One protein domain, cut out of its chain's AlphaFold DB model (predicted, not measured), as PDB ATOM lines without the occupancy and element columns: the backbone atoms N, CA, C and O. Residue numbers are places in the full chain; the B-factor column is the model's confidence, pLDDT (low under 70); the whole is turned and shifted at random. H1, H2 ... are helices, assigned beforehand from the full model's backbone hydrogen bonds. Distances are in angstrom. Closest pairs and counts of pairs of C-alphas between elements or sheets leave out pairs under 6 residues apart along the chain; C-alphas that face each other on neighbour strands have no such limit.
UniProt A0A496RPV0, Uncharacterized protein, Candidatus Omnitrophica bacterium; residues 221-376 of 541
ATOM      1  N   HIS A 221     -18.179  -3.280  19.090       96.06
ATOM      2  CA  HIS A 221     -17.014  -3.588  18.257       96.06
ATOM      3  C   HIS A 221     -15.871  -2.588  18.447       96.06
ATOM      4  O   HIS A 221     -14.722  -2.996  18.628       96.06
ATOM      5  N   ASP A 222     -16.174  -1.291  18.436       96.31
ATOM      6  CA  ASP A 222     -15.173  -0.238  18.604       96.31
ATOM      7  C   ASP A 222     -14.539  -0.292  19.998       96.31
ATOM      8  O   ASP A 222     -13.315  -0.180  20.136       96.31
ATOM      9  N   PHE A 223     -15.356  -0.528  21.028       96.81
ATOM     10  CA  PHE A 223     -14.878  -0.651  22.401       96.81
ATOM     11  C   PHE A 223     -14.010  -1.898  22.607       96.81
ATOM     12  O   PHE A 223     -12.928  -1.816  23.192       96.81
ATOM     13  N   ASP A 224     -14.421  -3.044  22.067       94.50
ATOM     14  CA  ASP A 224     -13.624  -4.269  22.108       94.50
ATOM     15  C   ASP A 224     -12.276  -4.113  21.385       94.50
ATOM     16  O   ASP A 224     -11.230  -4.498  21.914       94.50
ATOM     17  N   ALA A 225     -12.271  -3.470  20.215       95.31
ATOM     18  CA  ALA A 225     -11.049  -3.192  19.468       95.31
ATOM     19  C   ALA A 225     -10.107  -2.242  20.229       95.31
ATOM     20  O   ALA A 225      -8.884  -2.418  20.191       95.31
ATOM     21  N   LEU A 226     -10.650  -1.243  20.935       97.06
ATOM     22  CA  LEU A 226      -9.878  -0.358  21.811       97.06
ATOM     23  C   LEU A 226      -9.202  -1.155  22.938       97.06
ATOM     24  O   LEU A 226      -7.987  -1.032  23.126       97.06
ATOM     25  N   LYS A 227      -9.956  -2.024  23.624       94.69
ATOM     26  CA  LYS A 227      -9.425  -2.921  24.663       94.69
ATOM     27  C   LYS A 227      -8.334  -3.836  24.115       94.69
ATOM     28  O   LYS A 227      -7.273  -3.974  24.722       94.69
ATOM     29  N   GLN A 228      -8.546  -4.424  22.940       93.12
ATOM     30  CA  GLN A 228      -7.564  -5.302  22.309       93.12
ATOM     31  C   GLN A 228      -6.261  -4.561  21.972       93.12
ATOM     32  O   GLN A 228      -5.179  -5.083  22.240       93.12
ATOM     33  N   LYS A 229      -6.339  -3.337  21.430       96.56
ATOM     34  CA  LYS A 229      -5.154  -2.503  21.157       96.56
ATOM     35  C   LYS A 229      -4.357  -2.221  22.428       96.56
ATOM     36  O   LYS A 229      -3.128  -2.306  22.395       96.56
ATOM     37  N   TYR A 230      -5.037  -1.914  23.533       93.69
ATOM     38  CA  TYR A 230      -4.385  -1.698  24.824       93.69
ATOM     39  C   TYR A 230      -3.719  -2.980  25.344       93.69
ATOM     40  O   TYR A 230      -2.519  -2.979  25.621       93.69
ATOM     41  N   ASN A 231      -4.446  -4.099  25.359       87.62
ATOM     42  CA  ASN A 231      -3.934  -5.391  25.827       87.62
ATOM     43  C   ASN A 231      -2.734  -5.887  25.000       87.62
ATOM     44  O   ASN A 231      -1.791  -6.460  25.542       87.62
ATOM     45  N   LEU A 232      -2.729  -5.624  23.689       90.88
ATOM     46  CA  LEU A 232      -1.612  -5.928  22.787       90.88
ATOM     47  C   LEU A 232      -0.479  -4.885  22.837       90.88
ATOM     48  O   LEU A 232       0.442  -4.956  22.021       90.88
ATOM     49  N   LYS A 233      -0.532  -3.921  23.769       92.00
ATOM     50  CA  LYS A 233       0.440  -2.825  23.946       92.00
ATOM     51  C   LYS A 233       0.654  -1.983  22.680       92.00
ATOM     52  O   LYS A 233       1.725  -1.415  22.477       92.00
ATOM     53  N   GLN A 234      -0.356  -1.911  21.812       96.44
ATOM     54  CA  GLN A 234      -0.331  -1.100  20.589       96.44
ATOM     55  C   GLN A 234      -0.640   0.374  20.872       96.44
ATOM     56  O   GLN A 234      -0.252   1.240  20.089       96.44
ATOM     57  N   ILE A 235      -1.320   0.650  21.986       94.69
ATOM     58  CA  ILE A 235      -1.521   1.988  22.546       94.69
ATOM     59  C   ILE A 235      -1.017   2.021  23.990       94.69
ATOM     60  O   ILE A 235      -1.006   0.997  24.677       94.69
ATOM     61  N   SER A 236      -0.584   3.192  24.449       89.81
ATOM     62  CA  SER A 236      -0.177   3.391  25.839       89.81
ATOM     63  C   SER A 236      -1.386   3.394  26.778       89.81
ATOM     64  O   SER A 236      -2.522   3.626  26.362       89.81
ATOM     65  N   PHE A 237      -1.138   3.188  28.073       87.12
ATOM     66  CA  PHE A 237      -2.182   3.325  29.089       87.12
ATOM     67  C   PHE A 237      -2.810   4.724  29.085       87.12
ATOM     68  O   PHE A 237      -4.028   4.830  29.141       87.12
ATOM     69  N   SER A 238      -2.017   5.788  28.918       87.00
ATOM     70  CA  SER A 238      -2.542   7.157  28.838       87.00
ATOM     71  C   SER A 238      -3.472   7.353  27.636       87.00
ATOM     72  O   SER A 238      -4.509   7.996  27.763       87.00
ATOM     73  N   GLN A 239      -3.147   6.754  26.482       92.62
ATOM     74  CA  GLN A 239      -4.020   6.775  25.301       92.62
ATOM     75  C   GLN A 239      -5.325   6.005  25.541       92.62
ATOM     76  O   GLN A 239      -6.391   6.475  25.156       92.62
ATOM     77  N   TYR A 240      -5.249   4.841  26.190       94.69
ATOM     78  CA  TYR A 240      -6.426   4.049  26.550       94.69
ATOM     79  C   TYR A 240      -7.328   4.788  27.546       94.69
ATOM     80  O   TYR A 240      -8.533   4.905  27.328       94.69
ATOM     81  N   ALA A 241      -6.738   5.353  28.598       92.25
ATOM     82  CA  ALA A 241      -7.451   6.105  29.617       92.25
ATOM     83  C   ALA A 241      -8.129   7.348  29.016       92.25
ATOM     84  O   ALA A 241      -9.285   7.613  29.329       92.25
ATOM     85  N   GLN A 242      -7.459   8.082  28.117       93.81
ATOM     86  CA  GLN A 242      -8.087   9.203  27.406       93.81
ATOM     87  C   GLN A 242      -9.289   8.740  26.571       93.81
ATOM     88  O   GLN A 242     -10.362   9.327  26.670       93.81
ATOM     89  N   ALA A 243      -9.147   7.655  25.805       95.81
ATOM     90  CA  ALA A 243     -10.243   7.127  24.994       95.81
ATOM     91  C   ALA A 243     -11.449   6.694  25.850       95.81
ATOM     92  O   ALA A 243     -12.593   6.953  25.482       95.81
ATOM     93  N   ILE A 244     -11.215   6.090  27.022       95.44
ATOM     94  CA  ILE A 244     -12.278   5.798  27.993       95.44
ATOM     95  C   ILE A 244     -12.928   7.090  28.507       95.44
ATOM     96  O   ILE A 244     -14.153   7.162  28.588       95.44
ATOM     97  N   ALA A 245     -12.139   8.110  28.854       95.00
ATOM     98  CA  ALA A 245     -12.664   9.384  29.342       95.00
ATOM     99  C   ALA A 245     -13.581  10.063  28.309       95.00
ATOM    100  O   ALA A 245     -14.647  10.571  28.672       95.00
ATOM    101  N   ASP A 246     -13.209  10.000  27.028       95.31
ATOM    102  CA  ASP A 246     -14.025  10.493  25.919       95.31
ATOM    103  C   ASP A 246     -15.339   9.697  25.810       95.31
ATOM    104  O   ASP A 246     -16.417  10.287  25.719       95.31
ATOM    105  N   LEU A 247     -15.285   8.361  25.920       96.38
ATOM    106  CA  LEU A 247     -16.478   7.505  25.919       96.38
ATOM    107  C   LEU A 247     -17.410   7.786  27.106       96.38
ATOM    108  O   LEU A 247     -18.626   7.830  26.910       96.38
ATOM    109  N   ILE A 248     -16.879   8.016  28.312       95.75
ATOM    110  CA  ILE A 248     -17.670   8.431  29.485       95.75
ATOM    111  C   ILE A 248     -18.441   9.715  29.161       95.75
ATOM    112  O   ILE A 248     -19.640   9.804  29.436       95.75
ATOM    113  N   GLN A 249     -17.767  10.704  28.565       94.19
ATOM    114  CA  GLN A 249     -18.371  11.990  28.226       94.19
ATOM    115  C   GLN A 249     -19.442  11.857  27.138       94.19
ATOM    116  O   GLN A 249     -20.546  12.368  27.317       94.19
ATOM    117  N   THR A 250     -19.146  11.162  26.040       95.25
ATOM    118  CA  THR A 250     -20.085  10.972  24.924       95.25
ATOM    119  C   THR A 250     -21.321  10.167  25.330       95.25
ATOM    120  O   THR A 250     -22.397  10.402  24.788       95.25
ATOM    121  N   ASN A 251     -21.199   9.260  26.305       94.62
ATOM    122  CA  ASN A 251     -22.311   8.439  26.798       94.62
ATOM    123  C   ASN A 251     -22.966   8.981  28.080       94.62
ATOM    124  O   ASN A 251     -23.777   8.287  28.695       94.62
ATOM    125  N   TYR A 252     -22.638  10.217  28.476       93.00
ATOM    126  CA  TYR A 252     -23.212  10.910  29.635       93.00
ATOM    127  C   TYR A 252     -23.120  10.112  30.949       93.00
ATOM    128  O   TYR A 252     -23.996  10.213  31.813       93.00
ATOM    129  N   LEU A 253     -22.060   9.318  31.118       93.19
ATOM    130  CA  LEU A 253     -21.788   8.641  32.382       93.19
ATOM    131  C   LEU A 253     -21.283   9.662  33.413       93.19
ATOM    132  O   LEU A 253     -20.446  10.522  33.127       93.19
ATOM    133  N   GLY A 254     -21.819   9.591  34.632       91.25
ATOM    134  CA  GLY A 254     -21.519  10.558  35.684       91.25
ATOM    135  C   GLY A 254     -20.069  10.458  36.153       91.25
ATOM    136  O   GLY A 254     -19.710   9.498  36.824       91.25
ATOM    137  N   LYS A 255     -19.250  11.486  35.886       91.81
ATOM    138  CA  LYS A 255     -17.837  11.542  36.324       91.81
ATOM    139  C   LYS A 255     -17.651  11.352  37.835       91.81
ATOM    140  O   LYS A 255     -16.617  10.860  38.268       91.81
ATOM    141  N   VAL A 256     -18.664  11.723  38.625       92.94
ATOM    142  CA  VAL A 256     -18.704  11.545  40.087       92.94
ATOM    143  C   VAL A 256     -18.608  10.077  40.518       92.94
ATOM    144  O   VAL A 256     -18.174   9.807  41.631       92.94
ATOM    145  N   ASN A 257     -18.952   9.135  39.635       93.75
ATOM    146  CA  ASN A 257     -18.875   7.703  39.913       93.75
ATOM    147  C   ASN A 257     -17.446   7.147  39.810       93.75
ATOM    148  O   ASN A 257     -17.215   6.020  40.239       93.75
ATOM    149  N   TYR A 258     -16.507   7.913  39.236       95.12
ATOM    150  CA  TYR A 258     -15.131   7.474  38.959       95.12
ATOM    151  C   TYR A 258     -14.093   8.519  39.411       95.12
ATOM    152  O   TYR A 258     -13.319   9.043  38.598       95.12
ATOM    153  N   PRO A 259     -14.117   8.929  40.694       94.25
ATOM    154  CA  PRO A 259     -13.288  10.026  41.174       94.25
ATOM    155  C   PRO A 259     -11.792   9.745  40.998       94.25
ATOM    156  O   PRO A 259     -11.075  10.618  40.510       94.25
ATOM    157  N   THR A 260     -11.318   8.538  41.322       92.69
ATOM    158  CA  THR A 260      -9.894   8.171  41.255       92.69
ATOM    159  C   THR A 260      -9.382   8.164  39.816       92.69
ATOM    160  O   THR A 260      -8.298   8.678  39.533       92.69
ATOM    161  N   PHE A 261     -10.183   7.651  38.881       94.31
ATOM    162  CA  PHE A 261      -9.892   7.678  37.451       94.31
ATOM    163  C   PHE A 261      -9.753   9.111  36.923       94.31
ATOM    164  O   PHE A 261      -8.818   9.416  36.180       94.31
ATOM    165  N   PHE A 262     -10.633  10.026  37.336       93.94
ATOM    166  CA  PHE A 262     -10.522  11.428  36.929       93.94
ATOM    167  C   PHE A 262      -9.389  12.187  37.640       93.94
ATOM    168  O   PHE A 262      -8.884  13.158  37.076       93.94
ATOM    169  N   GLU A 263      -8.928  11.753  38.817       91.94
ATOM    170  CA  GLU A 263      -7.672  12.263  39.390       91.94
ATOM    171  C   GLU A 263      -6.449  11.827  38.573       91.94
ATOM    172  O   GLU A 263      -5.557  12.644  38.333       91.94
ATOM    173  N   LEU A 264      -6.432  10.580  38.087       90.56
ATOM    174  CA  LEU A 264      -5.405  10.107  37.161       90.56
ATOM    175  C   LEU A 264      -5.423  10.908  35.853       90.56
ATOM    176  O   LEU A 264      -4.363  11.334  35.403       90.56
ATOM    177  N   GLN A 265      -6.597  11.139  35.256       90.38
ATOM    178  CA  GLN A 265      -6.717  11.942  34.030       90.38
ATOM    179  C   GLN A 265      -6.086  13.325  34.201       90.38
ATOM    180  O   GLN A 265      -5.260  13.736  33.390       90.38
ATOM    181  N   ARG A 266      -6.375  14.004  35.318       90.88
ATOM    182  CA  ARG A 266      -5.736  15.289  35.636       90.88
ATOM    183  C   ARG A 266      -4.220  15.157  35.777       90.88
ATOM    184  O   ARG A 266      -3.497  16.026  35.301       90.88
ATOM    185  N   ALA A 267      -3.718  14.091  36.406       90.19
ATOM    186  CA  ALA A 267      -2.279  13.857  36.515       90.19
ATOM    187  C   ALA A 267      -1.622  13.640  35.136       90.19
ATOM    188  O   ALA A 267      -0.564  14.212  34.877       90.19
ATOM    189  N   ILE A 268      -2.268  12.893  34.232       86.81
ATOM    190  CA  ILE A 268      -1.820  12.696  32.843       86.81
ATOM    191  C   ILE A 268      -1.807  14.033  32.088       86.81
ATOM    192  O   ILE A 268      -0.827  14.364  31.423       86.81
ATOM    193  N   GLU A 269      -2.850  14.852  32.222       89.69
ATOM    194  CA  GLU A 269      -2.887  16.190  31.619       89.69
ATOM    195  C   GLU A 269      -1.759  17.090  32.148       89.69
ATOM    196  O   GLU A 269      -1.143  17.836  31.381       89.69
ATOM    197  N   MET A 270      -1.462  17.031  33.450       90.50
ATOM    198  CA  MET A 270      -0.356  17.774  34.061       90.50
ATOM    199  C   MET A 270       1.001  17.314  33.528       90.50
ATOM    200  O   MET A 270       1.846  18.162  33.249       90.50
ATOM    201  N   GLU A 271       1.195  16.007  33.333       88.38
ATOM    202  CA  GLU A 271       2.426  15.420  32.792       88.38
ATOM    203  C   GLU A 271       2.809  16.031  31.439       88.38
ATOM    204  O   GLU A 271       3.972  16.358  31.215       88.38
ATOM    205  N   THR A 272       1.826  16.274  30.562       89.25
ATOM    206  CA  THR A 272       2.069  16.875  29.235       89.25
ATOM    207  C   THR A 272       2.689  18.274  29.297       89.25
ATOM    208  O   THR A 272       3.286  18.733  28.323       89.25
ATOM    209  N   LYS A 273       2.566  18.956  30.443       93.25
ATOM    210  CA  LYS A 273       3.098  20.302  30.688       93.25
ATOM    211  C   LYS A 273       4.477  20.276  31.356       93.25
ATOM    212  O   LYS A 273       5.065  21.337  31.560       93.25
ATOM    213  N   VAL A 274       4.989  19.100  31.726       92.31
ATOM    214  CA  VAL A 274       6.258  18.956  32.446       92.31
ATOM    215  C   VAL A 274       7.431  18.932  31.464       92.31
ATOM    216  O   VAL A 274       7.618  17.977  30.711       92.31
ATOM    217  N   ASP A 275       8.303  19.939  31.541       95.44
ATOM    218  CA  ASP A 275       9.661  19.825  31.001       95.44
ATOM    219  C   ASP A 275      10.557  19.136  32.037       95.44
ATOM    220  O   ASP A 275      11.124  19.771  32.928       95.44
ATOM    221  N   PHE A 276      10.681  17.813  31.927       89.81
ATOM    222  CA  PHE A 276      11.451  17.006  32.876       89.81
ATOM    223  C   PHE A 276      12.929  17.400  32.950       89.81
ATOM    224  O   PHE A 276      13.526  17.339  34.025       89.81
ATOM    225  N   LYS A 277      13.533  17.819  31.828       96.56
ATOM    226  CA  LYS A 277      14.952  18.204  31.803       96.56
ATOM    227  C   LYS A 277      15.156  19.512  32.552       96.56
ATOM    228  O   LYS A 277      16.083  19.626  33.354       96.56
ATOM    229  N   GLN A 278      14.283  20.484  32.308       98.00
ATOM    230  CA  GLN A 278      14.341  21.766  32.994       98.00
ATOM    231  C   GLN A 278      13.975  21.627  34.480       98.00
ATOM    232  O   GLN A 278      14.662  22.201  35.322       98.00
ATOM    233  N   ALA A 279      12.977  20.808  34.824       96.75
ATOM    234  CA  ALA A 279      12.598  20.530  36.210       96.75
ATOM    235  C   ALA A 279      13.746  19.904  37.023       96.75
ATOM    236  O   ALA A 279      13.966  20.283  38.173       96.75
ATOM    237  N   ASP A 280      14.513  18.981  36.432       93.62
ATOM    238  CA  ASP A 280      15.662  18.345  37.088       93.62
ATOM    239  C   ASP A 280      16.813  19.335  37.345       93.62
ATOM    240  O   ASP A 280      17.386  19.390  38.443       93.62
ATOM    241  N   LYS A 281      17.095  20.194  36.356       97.81
ATOM    242  CA  LYS A 281      18.060  21.294  36.483       97.81
ATOM    243  C   LYS A 281      17.638  22.274  37.579       97.81
ATOM    244  O   LYS A 281      18.446  22.632  38.437       97.81
ATOM    245  N   GLU A 282      16.373  22.684  37.583       98.31
ATOM    246  CA  GLU A 282      15.822  23.586  38.593       98.31
ATOM    247  C   GLU A 282      15.830  22.973  39.990       98.31
ATOM    248  O   GLU A 282      16.209  23.662  40.930       98.31
ATOM    249  N   ARG A 283      15.518  21.679  40.139       97.38
ATOM    250  CA  ARG A 283      15.629  20.972  41.424       97.38
ATOM    251  C   ARG A 283      17.057  21.023  41.967       97.38
ATOM    252  O   ARG A 283      17.257  21.281  43.150       97.38
ATOM    253  N   THR A 284      18.054  20.798  41.113       96.44
ATOM    254  CA  THR A 284      19.474  20.851  41.503       96.44
ATOM    255  C   THR A 284      19.881  22.257  41.952       96.44
ATOM    256  O   THR A 284      20.511  22.431  43.002       96.44
ATOM    257  N   ASN A 285      19.455  23.277  41.207       97.50
ATOM    258  CA  ASN A 285      19.675  24.676  41.572       97.50
ATOM    259  C   ASN A 285      18.952  25.043  42.878       97.50
ATOM    260  O   ASN A 285      19.526  25.726  43.724       97.50
ATOM    261  N   LEU A 286      17.731  24.540  43.079       97.81
ATOM    262  CA  LEU A 286      16.948  24.746  44.291       97.81
ATOM    263  C   LEU A 286      17.631  24.135  45.516       97.81
ATOM    264  O   LEU A 286      17.726  24.796  46.543       97.81
ATOM    265  N   ILE A 287      18.155  22.910  45.413       95.88
ATOM    266  CA  ILE A 287      18.920  22.269  46.497       95.88
ATOM    267  C   ILE A 287      20.153  23.109  46.853       95.88
ATOM    268  O   ILE A 287      20.462  23.282  48.032       95.88
ATOM    269  N   THR A 288      20.830  23.678  45.853       95.69
ATOM    270  CA  THR A 288      21.981  24.569  46.073       95.69
ATOM    271  C   THR A 288      21.554  25.850  46.795       95.69
ATOM    272  O   THR A 288      22.164  26.237  47.789       95.69
ATOM    273  N   ALA A 289      20.461  26.478  46.352       96.06
ATOM    274  CA  ALA A 289      19.906  27.667  46.992       96.06
ATOM    275  C   ALA A 289      19.446  27.396  48.433       96.06
ATOM    276  O   ALA A 289      19.750  28.183  49.325       96.06
ATOM    277  N   LEU A 290      18.782  26.262  48.682       95.56
ATOM    278  CA  LEU A 290      18.406  25.796  50.017       95.56
ATOM    279  C   LEU A 290      19.642  25.608  50.903       95.56
ATOM    280  O   LEU A 290      19.674  26.122  52.015       95.56
ATOM    281  N   THR A 291      20.680  24.937  50.399       93.69
ATOM    282  CA  THR A 291      21.928  24.706  51.148       93.69
ATOM    283  C   THR A 291      22.580  26.020  51.585       93.69
ATOM    284  O   THR A 291      23.064  26.114  52.710       93.69
ATOM    285  N   ASN A 292      22.540  27.050  50.734       93.56
ATOM    286  CA  ASN A 292      23.094  28.370  51.044       93.56
ATOM    287  C   ASN A 292      22.191  29.217  51.960       93.56
ATOM    288  O   ASN A 292      22.691  30.074  52.684       93.56
ATOM    289  N   ALA A 293      20.870  29.020  51.908       94.06
ATOM    290  CA  ALA A 293      19.897  29.833  52.640       94.06
ATOM    291  C   ALA A 293      19.578  29.301  54.048       94.06
ATOM    292  O   ALA A 293      19.161  30.070  54.918       94.06
ATOM    293  N   ILE A 294      19.734  27.997  54.292       93.88
ATOM    294  CA  ILE A 294      19.419  27.402  55.591       93.88
ATOM    295  C   ILE A 294      20.479  27.803  56.622       93.88
ATOM    296  O   ILE A 294      21.644  27.437  56.528       93.88
ATOM    297  N   THR A 295      20.040  28.481  57.679       91.25
ATOM    298  CA  THR A 295      20.887  28.843  58.828       91.25
ATOM    299  C   THR A 295      20.765  27.852  59.991       91.25
ATOM    300  O   THR A 295      21.657  27.751  60.832       91.25
ATOM    301  N   ASN A 296      19.672  27.085  60.047       91.06
ATOM    302  CA  ASN A 296      19.407  26.120  61.108       91.06
ATOM    303  C   ASN A 296      20.046  24.755  60.805       91.06
ATOM    304  O   ASN A 296      19.639  24.061  59.873       91.06
ATOM    305  N   LYS A 297      20.966  24.309  61.670       89.69
ATOM    306  CA  LYS A 297      21.636  23.000  61.565       89.69
ATOM    307  C   LYS A 297      20.659  21.824  61.428       89.69
ATOM    308  O   LYS A 297      20.944  20.896  60.677       89.69
ATOM    309  N   LYS A 298      19.506  21.857  62.109       92.19
ATOM    310  CA  LYS A 298      18.494  20.787  62.033       92.19
ATOM    311  C   LYS A 298      17.920  20.641  60.620       92.19
ATOM    312  O   LYS A 298      17.688  19.525  60.170       92.19
ATOM    313  N   ASP A 299      17.720  21.757  59.928       91.56
ATOM    314  CA  ASP A 299      17.145  21.774  58.583       91.56
ATOM    315  C   ASP A 299      18.177  21.377  57.517       91.56
ATOM    316  O   ASP A 299      17.817  20.707  56.551       91.56
ATOM    317  N   ILE A 300      19.466  21.683  57.732       91.75
ATOM    318  CA  ILE A 300      20.567  21.174  56.891       91.75
ATOM    319  C   ILE A 300      20.652  19.649  56.993       91.75
ATOM    320  O   ILE A 300      20.715  18.968  55.972       91.75
ATOM    321  N   VAL A 301      20.629  19.111  58.219       91.12
ATOM    322  CA  VAL A 301      20.646  17.657  58.446       91.12
ATOM    323  C   VAL A 301      19.434  17.006  57.781       91.12
ATOM    324  O   VAL A 301      19.602  16.064  57.018       91.12
ATOM    325  N   ALA A 302      18.233  17.568  57.957       92.94
ATOM    326  CA  ALA A 302      17.031  17.054  57.303       92.94
ATOM    327  C   ALA A 302      17.132  17.070  55.765       92.94
ATOM    328  O   ALA A 302      16.723  16.104  55.118       92.94
ATOM    329  N   LEU A 303      17.685  18.135  55.168       95.06
ATOM    330  CA  LEU A 303      17.907  18.221  53.722       95.06
ATOM    331  C   LEU A 303      18.893  17.153  53.234       95.06
ATOM    332  O   LEU A 303      18.624  16.504  52.220       95.06
ATOM    333  N   LEU A 304      20.003  16.947  53.947       92.56
ATOM    334  CA  LEU A 304      20.997  15.917  53.631       92.56
ATOM    335  C   LEU A 304      20.400  14.512  53.735       92.56
ATOM    336  O   LEU A 304      20.512  13.736  52.784       92.56
ATOM    337  N   ASP A 305      19.715  14.213  54.840       89.69
ATOM    338  CA  ASP A 305      19.100  12.911  55.092       89.69
ATOM    339  C   ASP A 305      18.071  12.578  54.011       89.69
ATOM    340  O   ASP A 305      18.154  11.527  53.374       89.69
ATOM    341  N   LYS A 306      17.148  13.502  53.714       92.12
ATOM    342  CA  LYS A 306      16.119  13.295  52.682       92.12
ATOM    343  C   LYS A 306      16.707  13.173  51.283       92.12
ATOM    344  O   LYS A 306      16.241  12.349  50.498       92.12
ATOM    345  N   SER A 307      17.746  13.945  50.971       92.06
ATOM    346  CA  SER A 307      18.434  13.850  49.678       92.06
ATOM    347  C   SER A 307      19.179  12.522  49.530       92.06
ATOM    348  O   SER A 307      19.183  11.935  48.448       92.06
ATOM    349  N   LEU A 308      19.767  12.006  50.615       88.12
ATOM    350  CA  LEU A 308      20.407  10.695  50.636       88.12
ATOM    351  C   LEU A 308      19.378   9.567  50.517       88.12
ATOM    352  O   LEU A 308      19.593   8.642  49.736       88.12
ATOM    353  N   GLU A 309      18.262   9.643  51.247       83.12
ATOM    354  CA  GLU A 309      17.150   8.692  51.144       83.12
ATOM    355  C   GLU A 309      16.596   8.637  49.711       83.12
ATOM    356  O   GLU A 309      16.382   7.544  49.180       83.12
ATOM    357  N   PHE A 310      16.418   9.795  49.064       85.94
ATOM    358  CA  PHE A 310      15.979   9.898  47.669       85.94
ATOM    359  C   PHE A 310      17.009   9.311  46.699       85.94
ATOM    360  O   PHE A 310      16.665   8.474  45.868       85.94
ATOM    361  N   LYS A 311      18.295   9.659  46.846       85.06
ATOM    362  CA  LYS A 311      19.379   9.111  46.009       85.06
ATOM    363  C   LYS A 311      19.528   7.595  46.163       85.06
ATOM    364  O   LYS A 311      19.873   6.911  45.206       85.06
ATOM    365  N   LYS A 312      19.259   7.068  47.361       78.25
ATOM    366  CA  LYS A 312      19.210   5.628  47.649       78.25
ATOM    367  C   LYS A 312      17.917   4.963  47.171       78.25
ATOM    368  O   LYS A 312      17.805   3.754  47.327       78.25
ATOM    369  N   GLY A 313      16.944   5.707  46.639       73.06
ATOM    370  CA  GLY A 313      15.647   5.183  46.205       73.06
ATOM    371  C   GLY A 313      14.765   4.678  47.351       73.06
ATOM    372  O   GLY A 313      13.877   3.865  47.143       73.06
ATOM    373  N   THR A 314      15.015   5.132  48.580       73.00
ATOM    374  CA  THR A 314      14.186   4.819  49.761       73.00
ATOM    375  C   THR A 314      13.070   5.838  50.000       73.00
ATOM    376  O   THR A 314      12.143   5.554  50.751       73.00
ATOM    377  N   LEU A 315      13.137   6.999  49.341       79.06
ATOM    378  CA  LEU A 315      12.123   8.051  49.369       79.06
ATOM    379  C   LEU A 315      11.522   8.214  47.970       79.06
ATOM    380  O   LEU A 315      12.276   8.280  46.996       79.06
ATOM    381  N   SER A 316      10.193   8.295  47.860       80.56
ATOM    382  CA  SER A 316       9.542   8.497  46.561       80.56
ATOM    383  C   SER A 316       9.852   9.891  45.988       80.56
ATOM    384  O   SER A 316      10.043  10.845  46.757       80.56
ATOM    385  N   PRO A 317       9.886  10.041  44.653       86.81
ATOM    386  CA  PRO A 317      10.015  11.340  44.003       86.81
ATOM    387  C   PRO A 317       9.004  12.389  44.484       86.81
ATOM    388  O   PRO A 317       9.406  13.519  44.765       86.81
ATOM    389  N   GLY A 318       7.729  12.029  44.650       88.06
ATOM    390  CA  GLY A 318       6.699  12.943  45.148       88.06
ATOM    391  C   GLY A 318       6.913  13.362  46.595       88.06
ATOM    392  O   GLY A 318       6.861  14.552  46.906       88.06
ATOM    393  N   THR A 319       7.276  12.425  47.475       89.00
ATOM    394  CA  THR A 319       7.597  12.755  48.873       89.00
ATOM    395  C   THR A 319       8.804  13.691  48.962       89.00
ATOM    396  O   THR A 319       8.803  14.636  49.754       89.00
ATOM    397  N   TYR A 320       9.828  13.470  48.133       94.38
ATOM    398  CA  TYR A 320      11.002  14.339  48.089       94.38
ATOM    399  C   TYR A 320      10.675  15.732  47.534       94.38
ATOM    400  O   TYR A 320      11.061  16.738  48.129       94.38
ATOM    401  N   ALA A 321       9.916  15.810  46.436       95.12
ATOM    402  CA  ALA A 321       9.491  17.079  45.853       95.12
ATOM    403  C   ALA A 321       8.651  17.906  46.840       95.12
ATOM    404  O   ALA A 321       8.905  19.100  47.018       95.12
ATOM    405  N   LYS A 322       7.711  17.260  47.544       95.50
ATOM    406  CA  LYS A 322       6.925  17.879  48.618       95.50
ATOM    407  C   LYS A 322       7.817  18.399  49.744       95.50
ATOM    408  O   LYS A 322       7.694  19.560  50.118       95.50
ATOM    409  N   PHE A 323       8.767  17.588  50.218       96.94
ATOM    410  CA  PHE A 323       9.724  18.003  51.247       96.94
ATOM    411  C   PHE A 323      10.502  19.268  50.851       96.94
ATOM    412  O   PHE A 323      10.629  20.185  51.663       96.94
ATOM    413  N   LEU A 324      10.987  19.356  49.607       97.56
ATOM    414  CA  LEU A 324      11.698  20.545  49.129       97.56
ATOM    415  C   LEU A 324      10.789  21.785  49.121       97.56
ATOM    416  O   LEU A 324      11.224  22.851  49.560       97.56
ATOM    417  N   LYS A 325       9.530  21.658  48.677       97.12
ATOM    418  CA  LYS A 325       8.548  22.760  48.704       97.12
ATOM    419  C   LYS A 325       8.241  23.213  50.133       97.12
ATOM    420  O   LYS A 325       8.292  24.412  50.412       97.12
ATOM    421  N   ASP A 326       7.992  22.269  51.037       96.44
ATOM    422  CA  ASP A 326       7.703  22.543  52.448       96.44
ATOM    423  C   ASP A 326       8.888  23.247  53.128       96.44
ATOM    424  O   ASP A 326       8.707  24.196  53.898       96.44
ATOM    425  N   LEU A 327      10.119  22.844  52.795       96.31
ATOM    426  CA  LEU A 327      11.329  23.480  53.307       96.31
ATOM    427  C   LEU A 327      11.496  24.910  52.777       96.31
ATOM    428  O   LEU A 327      11.816  25.804  53.560       96.31
ATOM    429  N   CYS A 328      11.223  25.152  51.489       96.44
ATOM    430  CA  CYS A 328      11.224  26.503  50.916       96.44
ATOM    431  C   CYS A 328      10.228  27.414  51.633       96.44
ATOM    432  O   CYS A 328      10.586  28.524  52.026       96.44
ATOM    433  N   PHE A 329       9.004  26.928  51.864       95.38
ATOM    434  CA  PHE A 329       7.976  27.663  52.595       95.38
ATOM    435  C   PHE A 329       8.428  27.991  54.024       95.38
ATOM    436  O   PHE A 329       8.344  29.142  54.456       95.38
ATOM    437  N   LYS A 330       8.990  27.003  54.733       94.69
ATOM    438  CA  LYS A 330       9.489  27.156  56.104       94.69
ATOM    439  C   LYS A 330      10.557  28.245  56.229       94.69
ATOM    440  O   LYS A 330      10.505  29.033  57.170       94.69
ATOM    441  N   ILE A 331      11.513  28.295  55.299       94.25
ATOM    442  CA  ILE A 331      12.618  29.271  55.336       94.25
ATOM    443  C   ILE A 331      12.336  30.541  54.522       94.25
ATOM    444  O   ILE A 331      13.205  31.401  54.412       94.25
ATOM    445  N   ARG A 332      11.124  30.671  53.961       94.62
ATOM    446  CA  ARG A 332      10.691  31.787  53.103       94.62
ATOM    447  C   ARG A 332      11.549  31.973  51.840       94.62
ATOM    448  O   ARG A 332      11.698  33.092  51.351       94.62
ATOM    449  N   LEU A 333      12.093  30.885  51.291       95.38
ATOM    450  CA  LEU A 333      12.754  30.892  49.986       95.38
ATOM    451  C   LEU A 333      11.687  30.884  48.883       95.38
ATOM    452  O   LEU A 333      10.803  30.028  48.872       95.38
ATOM    453  N   THR A 334      11.763  31.834  47.948       96.31
ATOM    454  CA  THR A 334      10.799  31.910  46.842       96.31
ATOM    455  C   THR A 334      11.009  30.789  45.824       96.31
ATOM    456  O   THR A 334      12.135  30.499  45.419       96.31
ATOM    457  N   LEU A 335       9.902  30.190  45.379       96.56
ATOM    458  CA  LEU A 335       9.878  29.186  44.314       96.56
ATOM    459  C   LEU A 335       9.707  29.791  42.909       96.56
ATOM    460  O   LEU A 335       9.810  29.065  41.927       96.56
ATOM    461  N   ALA A 336       9.491  31.108  42.793       96.62
ATOM    462  CA  ALA A 336       9.304  31.784  41.504       96.62
ATOM    463  C   ALA A 336      10.432  31.534  40.471       96.62
ATOM    464  O   ALA A 336      10.113  31.425  39.289       96.62
ATOM    465  N   PRO A 337      11.720  31.388  40.861       97.56
ATOM    466  CA  PRO A 337      12.797  31.048  39.924       97.56
ATOM    467  C   PRO A 337      12.791  29.594  39.427       97.56
ATOM    468  O   PRO A 337      13.605  29.257  38.570       97.56
ATOM    469  N   TYR A 338      11.923  28.733  39.972       97.75
ATOM    470  CA  TYR A 338      11.895  27.289  39.711       97.75
ATOM    471  C   TYR A 338      10.511  26.813  39.209       97.75
ATOM    472  O   TYR A 338       9.900  25.919  39.814       97.75
ATOM    473  N   PRO A 339       9.956  27.427  38.145       97.50
ATOM    474  CA  PRO A 339       8.606  27.125  37.677       97.50
ATOM    475  C   PRO A 339       8.461  25.699  37.127       97.50
ATOM    476  O   PRO A 339       7.451  25.054  37.402       97.50
ATOM    477  N   ALA A 340       9.452  25.169  36.403       97.31
ATOM    478  CA  ALA A 340       9.391  23.811  35.863       97.31
ATOM    479  C   ALA A 340       9.460  22.760  36.981       97.31
ATOM    480  O   ALA A 340       8.730  21.768  36.937       97.31
ATOM    481  N   PHE A 341      10.269  22.997  38.022       97.62
ATOM    482  CA  PHE A 341      10.263  22.155  39.220       97.62
ATOM    483  C   PHE A 341       8.900  22.176  39.918       97.62
ATOM    484  O   PHE A 341       8.429  21.125  40.342       97.62
ATOM    485  N   CYS A 342       8.247  23.337  40.021       97.00
ATOM    486  CA  CYS A 342       6.923  23.428  40.641       97.00
ATOM    487  C   CYS A 342       5.874  22.623  39.868       97.00
ATOM    488  O   CYS A 342       5.145  21.847  40.483       97.00
ATOM    489  N   VAL A 343       5.850  22.744  38.536       95.62
ATOM    490  CA  VAL A 343       4.945  21.966  37.672       95.62
ATOM    491  C   VAL A 343       5.204  20.464  37.827       95.62
ATOM    492  O   VAL A 343       4.262  19.698  38.024       95.62
ATOM    493  N   TYR A 344       6.475  20.045  37.813       95.75
ATOM    494  CA  TYR A 344       6.854  18.655  38.070       95.75
ATOM    495  C   TYR A 344       6.399  18.178  39.453       95.75
ATOM    496  O   TYR A 344       5.804  17.110  39.554       95.75
ATOM    497  N   ALA A 345       6.664  18.960  40.504       94.56
ATOM    498  CA  ALA A 345       6.333  18.618  41.883       94.56
ATOM    499  C   ALA A 345       4.823  18.421  42.066       94.56
ATOM    500  O   ALA A 345       4.410  17.459  42.710       94.56
ATOM    501  N   ASP A 346       4.012  19.296  41.471       93.12
ATOM    502  CA  ASP A 346       2.555  19.191  41.525       93.12
ATOM    503  C   ASP A 346       2.064  17.944  40.777       93.12
ATOM    504  O   ASP A 346       1.245  17.197  41.314       93.12
ATOM    505  N   TYR A 347       2.610  17.669  39.585       92.69
ATOM    506  CA  TYR A 347       2.317  16.452  38.819       92.69
ATOM    507  C   TYR A 347       2.649  15.190  39.620       92.69
ATOM    508  O   TYR A 347       1.778  14.350  39.826       92.69
ATOM    509  N   ILE A 348       3.888  15.054  40.099       88.94
ATOM    510  CA  ILE A 348       4.357  13.801  40.696       88.94
ATOM    511  C   ILE A 348       3.680  13.532  42.041       88.94
ATOM    512  O   ILE A 348       3.345  12.389  42.336       88.94
ATOM    513  N   CYS A 349       3.397  14.578  42.828       88.38
ATOM    514  CA  CYS A 349       2.616  14.439  44.056       88.38
ATOM    515  C   CYS A 349       1.190  13.979  43.754       88.38
ATOM    516  O   CYS A 349       0.640  13.166  44.493       88.38
ATOM    517  N   LYS A 350       0.583  14.495  42.677       86.94
ATOM    518  CA  LYS A 350      -0.770  14.110  42.282       86.94
ATOM    519  C   LYS A 350      -0.819  12.684  41.750       86.94
ATOM    520  O   LYS A 350      -1.693  11.931  42.159       86.94
ATOM    521  N   TYR A 351       0.133  12.321  40.896       84.75
ATOM    522  CA  TYR A 351       0.273  10.987  40.324       84.75
ATOM    523  C   TYR A 351       0.501   9.923  41.407       84.75
ATOM    524  O   TYR A 351      -0.205   8.922  41.434       84.75
ATOM    525  N   GLU A 352       1.424  10.156  42.349       83.06
ATOM    526  CA  GLU A 352       1.687   9.221  43.456       83.06
ATOM    527  C   GLU A 352       0.520   9.111  44.452       83.06
ATOM    528  O   GLU A 352       0.413   8.106  45.151       83.06
ATOM    529  N   ALA A 353      -0.358  10.118  44.523       82.69
ATOM    530  CA  ALA A 353      -1.551  10.079  45.367       82.69
ATOM    531  C   ALA A 353      -2.708   9.265  44.758       82.69
ATOM    532  O   ALA A 353      -3.690   9.004  45.452       82.69
ATOM    533  N   VAL A 354      -2.627   8.876  43.479       81.88
ATOM    534  CA  VAL A 354      -3.646   8.028  42.848       81.88
ATOM    535  C   VAL A 354      -3.543   6.614  43.424       81.88
ATOM    536  O   VAL A 354      -2.547   5.914  43.235       81.88
ATOM    537  N   ALA A 355      -4.587   6.180  44.132       69.88
ATOM    538  CA  ALA A 355      -4.663   4.841  44.701       69.88
ATOM    539  C   ALA A 355      -4.802   3.792  43.583       69.88
ATOM    540  O   ALA A 355      -5.858   3.676  42.964       69.88
ATOM    541  N   ASN A 356      -3.733   3.029  43.324       71.69
ATOM    542  CA  ASN A 356      -3.683   2.065  42.216       71.69
ATOM    543  C   ASN A 356      -4.793   1.004  42.287       71.69
ATOM    544  O   ASN A 356      -5.374   0.678  41.260       71.69
ATOM    545  N   GLU A 357      -5.116   0.477  43.469       74.62
ATOM    546  CA  GLU A 357      -6.151  -0.558  43.608       74.62
ATOM    547  C   GLU A 357      -7.551  -0.013  43.286       74.62
ATOM    548  O   GLU A 357      -8.240  -0.540  42.411       74.62
ATOM    549  N   THR A 358      -7.935   1.102  43.916       83.56
ATOM    550  CA  THR A 358      -9.204   1.791  43.638       83.56
ATOM    551  C   THR A 358      -9.308   2.201  42.173       83.56
ATOM    552  O   THR A 358     -10.368   2.058  41.572       83.56
ATOM    553  N   LEU A 359      -8.207   2.656  41.568       86.38
ATOM    554  CA  LEU A 359      -8.158   3.008  40.153       86.38
ATOM    555  C   LEU A 359      -8.517   1.818  39.252       86.38
ATOM    556  O   LEU A 359      -9.326   1.981  38.343       86.38
ATOM    557  N   PHE A 360      -7.941   0.634  39.476       84.62
ATOM    558  CA  PHE A 360      -8.256  -0.538  38.651       84.62
ATOM    559  C   PHE A 360      -9.697  -1.020  38.857       84.62
ATOM    560  O   PHE A 360     -10.358  -1.366  37.875       84.62
ATOM    561  N   LYS A 361     -10.211  -0.963  40.096       87.19
ATOM    562  CA  LYS A 361     -11.628  -1.228  40.404       87.19
ATOM    563  C   LYS A 361     -12.552  -0.253  39.663       87.19
ATOM    564  O   LYS A 361     -13.521  -0.678  39.035       87.19
ATOM    565  N   GLU A 362     -12.224   1.039  39.657       94.19
ATOM    566  CA  GLU A 362     -12.968   2.051  38.898       94.19
ATOM    567  C   GLU A 362     -12.873   1.836  37.383       94.19
ATOM    568  O   GLU A 362     -13.892   1.944  36.711       94.19
ATOM    569  N   ILE A 363     -11.702   1.489  36.831       93.00
ATOM    570  CA  ILE A 363     -11.554   1.188  35.396       93.00
ATOM    571  C   ILE A 363     -12.456   0.016  35.004       93.00
ATOM    572  O   ILE A 363     -13.233   0.157  34.064       93.00
ATOM    573  N   LYS A 364     -12.415  -1.102  35.741       91.50
ATOM    574  CA  LYS A 364     -13.297  -2.258  35.498       91.50
ATOM    575  C   LYS A 364     -14.769  -1.839  35.533       91.50
ATOM    576  O   LYS A 364     -15.505  -2.103  34.588       91.50
ATOM    577  N   LYS A 365     -15.160  -1.074  36.555       94.62
ATOM    578  CA  LYS A 365     -16.518  -0.538  36.673       94.62
ATOM    579  C   LYS A 365     -16.917   0.352  35.489       94.62
ATOM    580  O   LYS A 365     -18.044   0.253  35.015       94.62
ATOM    581  N   ILE A 366     -16.023   1.218  35.010       96.38
ATOM    582  CA  ILE A 366     -16.275   2.045  33.823       96.38
ATOM    583  C   ILE A 366     -16.518   1.158  32.602       96.38
ATOM    584  O   ILE A 366     -17.442   1.422  31.834       96.38
ATOM    585  N   GLU A 367     -15.693   0.127  32.404       95.12
ATOM    586  CA  GLU A 367     -15.850  -0.792  31.278       95.12
ATOM    587  C   GLU A 367     -17.214  -1.499  31.313       95.12
ATOM    588  O   GLU A 367     -17.874  -1.584  30.277       95.12
ATOM    589  N   ASP A 368     -17.661  -1.934  32.493       94.56
ATOM    590  CA  ASP A 368     -18.961  -2.585  32.695       94.56
ATOM    591  C   ASP A 368     -20.139  -1.612  32.492       94.56
ATOM    592  O   ASP A 368     -21.119  -1.935  31.811       94.56
ATOM    593  N   ASP A 369     -20.036  -0.388  33.021       96.94
ATOM    594  CA  ASP A 369     -21.059   0.652  32.866       96.94
ATOM    595  C   ASP A 369     -21.180   1.097  31.388       96.94
ATOM    596  O   ASP A 369     -22.291   1.297  30.887       96.94
ATOM    597  N   LEU A 370     -20.058   1.205  30.660       96.62
ATOM    598  CA  LEU A 370     -20.037   1.499  29.220       96.62
ATOM    599  C   LEU A 370     -20.662   0.368  28.403       96.62
ATOM    600  O   LEU A 370     -21.539   0.619  27.580       96.62
ATOM    601  N   LYS A 371     -20.259  -0.881  28.653       95.56
ATOM    602  CA  LYS A 371     -20.853  -2.060  28.010       95.56
ATOM    603  C   LYS A 371     -22.362  -2.113  28.214       95.56
ATOM    604  O   LYS A 371     -23.101  -2.253  27.245       95.56
ATOM    605  N   THR A 372     -22.816  -1.888  29.446       95.88
ATOM    606  CA  THR A 372     -24.243  -1.835  29.790       95.88
ATOM    607  C   THR A 372     -24.990  -0.774  28.984       95.88
ATOM    608  O   THR A 372     -26.126  -1.003  28.574       95.88
ATOM    609  N   LYS A 373     -24.363   0.379  28.713       96.00
ATOM    610  CA  LYS A 373     -24.931   1.410  27.829       96.00
ATOM    611  C   LYS A 373     -24.939   1.017  26.356       96.00
ATOM    612  O   LYS A 373     -25.823   1.470  25.635       96.00
ATOM    613  N   PHE A 374     -23.969   0.226  25.912       96.81
ATOM    614  CA  PHE A 374     -23.860  -0.207  24.521       96.81
ATOM    615  C   PHE A 374     -24.745  -1.406  24.187       96.81
ATOM    616  O   PHE A 374     -25.043  -1.606  23.011       96.81
ATOM    617  N   TYR A 375     -25.180  -2.199  25.167       97.25
ATOM    618  CA  TYR A 375     -26.117  -3.289  24.906       97.25
ATOM    619  C   TYR A 375     -27.480  -2.753  24.472       97.25
ATOM    620  O   TYR A 375     -28.134  -1.982  25.170       97.25
ATOM    621  N   THR A 376     -27.925  -3.222  23.314       96.81
ATOM    622  CA  THR A 376     -29.267  -2.981  22.777       96.81
ATOM    623  C   THR A 376     -30.098  -4.261  22.704       96.81
ATOM    624  O   THR A 376     -31.307  -4.184  22.518       96.81
TER     625      THR A 376
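AT A GLANCE: This is residues 221 to 376 of the 541 residues of an uncharacterized protein of Candidatus Omnitrophica bacterium (UniProt A0A496RPV0). Two groups of helices sit end to end and make a long rod: H1, H2 and H8 at one end, H4, H5 and H6 at the other, with H3 and H7 running opposite ways side by side as the waist that joins them. H7 also packs across H4 and H6, and the chain goes out through H3 and comes back through H7, with its first and last printed residues at the same end. The printed part has 156 residues with eight named helices, H1 to H8 in order, and no named strand; the class is all helix. It is loose, with a radius of gyration of the C-alphas of 20.2 A, and spans 69 by 29 by 26 A.

HOW THE PARTS SIT: H1, residues 221 to 231, and H2, residues 237 to 250, form a helical hairpin; they touch, closest at the C-alphas of Tyr 230 and Tyr 240, 6.3 A apart, with residues 237 to 240 of H2 alone. H3, residues 259 to 271, touches H2 at a steep tilt of 57 degrees with residues 265 to 268 alone, closest at the C-alphas of Ser 238 and Ile 268, 6.9 A. H4, residues 276 to 293, H5, residues 297 to 311, and H6, residues 317 to 331, are an up and down bundle, each running against the one before. H5 and H6 are a helical hairpin with a shallow tilt of 16 degrees; the C-alphas of Phe 310 and Tyr 320, their closest, are 6.7 A apart. H4 and H6 only just touch, with 3 pairs of C-alphas within 8 A, the closest those of Leu 290 and Cys 328, 7.3 A. H7, residues 339 to 352, touches H4, about perpendicular at 74 degrees, with C-alphas 279 and 341 closest at 4.1 A. It touches H6 at C-alphas 318 and 349, 4.5 A, and H3 at C-alphas 267 and 351, 5.4 A, the closest pairs. H8, residues 356 to 374, touches H3, about perpendicular at 73 degrees, closest at C-alphas 260 and 359, 5.6 A. H1 and H8 are near each other. The helix packing is only just mostly crossed, 3 of 9 pairs being at a shallow tilt. Every O i to N i+4 pair is within hydrogen-bond range in H1 to H8.

IN THESE COORDINATES: H1 begins at C-alpha 221, (-17.014, -3.588, 18.257). H4 is 25.0 A long and ends at C-alpha 293, (19.897, 29.833, 52.640). H8, the longest helix with 19 residues, measures 26.9 A and ends at C-alpha 374, (-23.860, -0.207, 24.521).

THE WHOLE: The C-alphas of Thr 295 and Thr 376, the two farthest apart, are 69.5 A apart. The printed part has no cut and no long link. The mean pLDDT of the printed part is 92.2, and residue 355 alone is under 70.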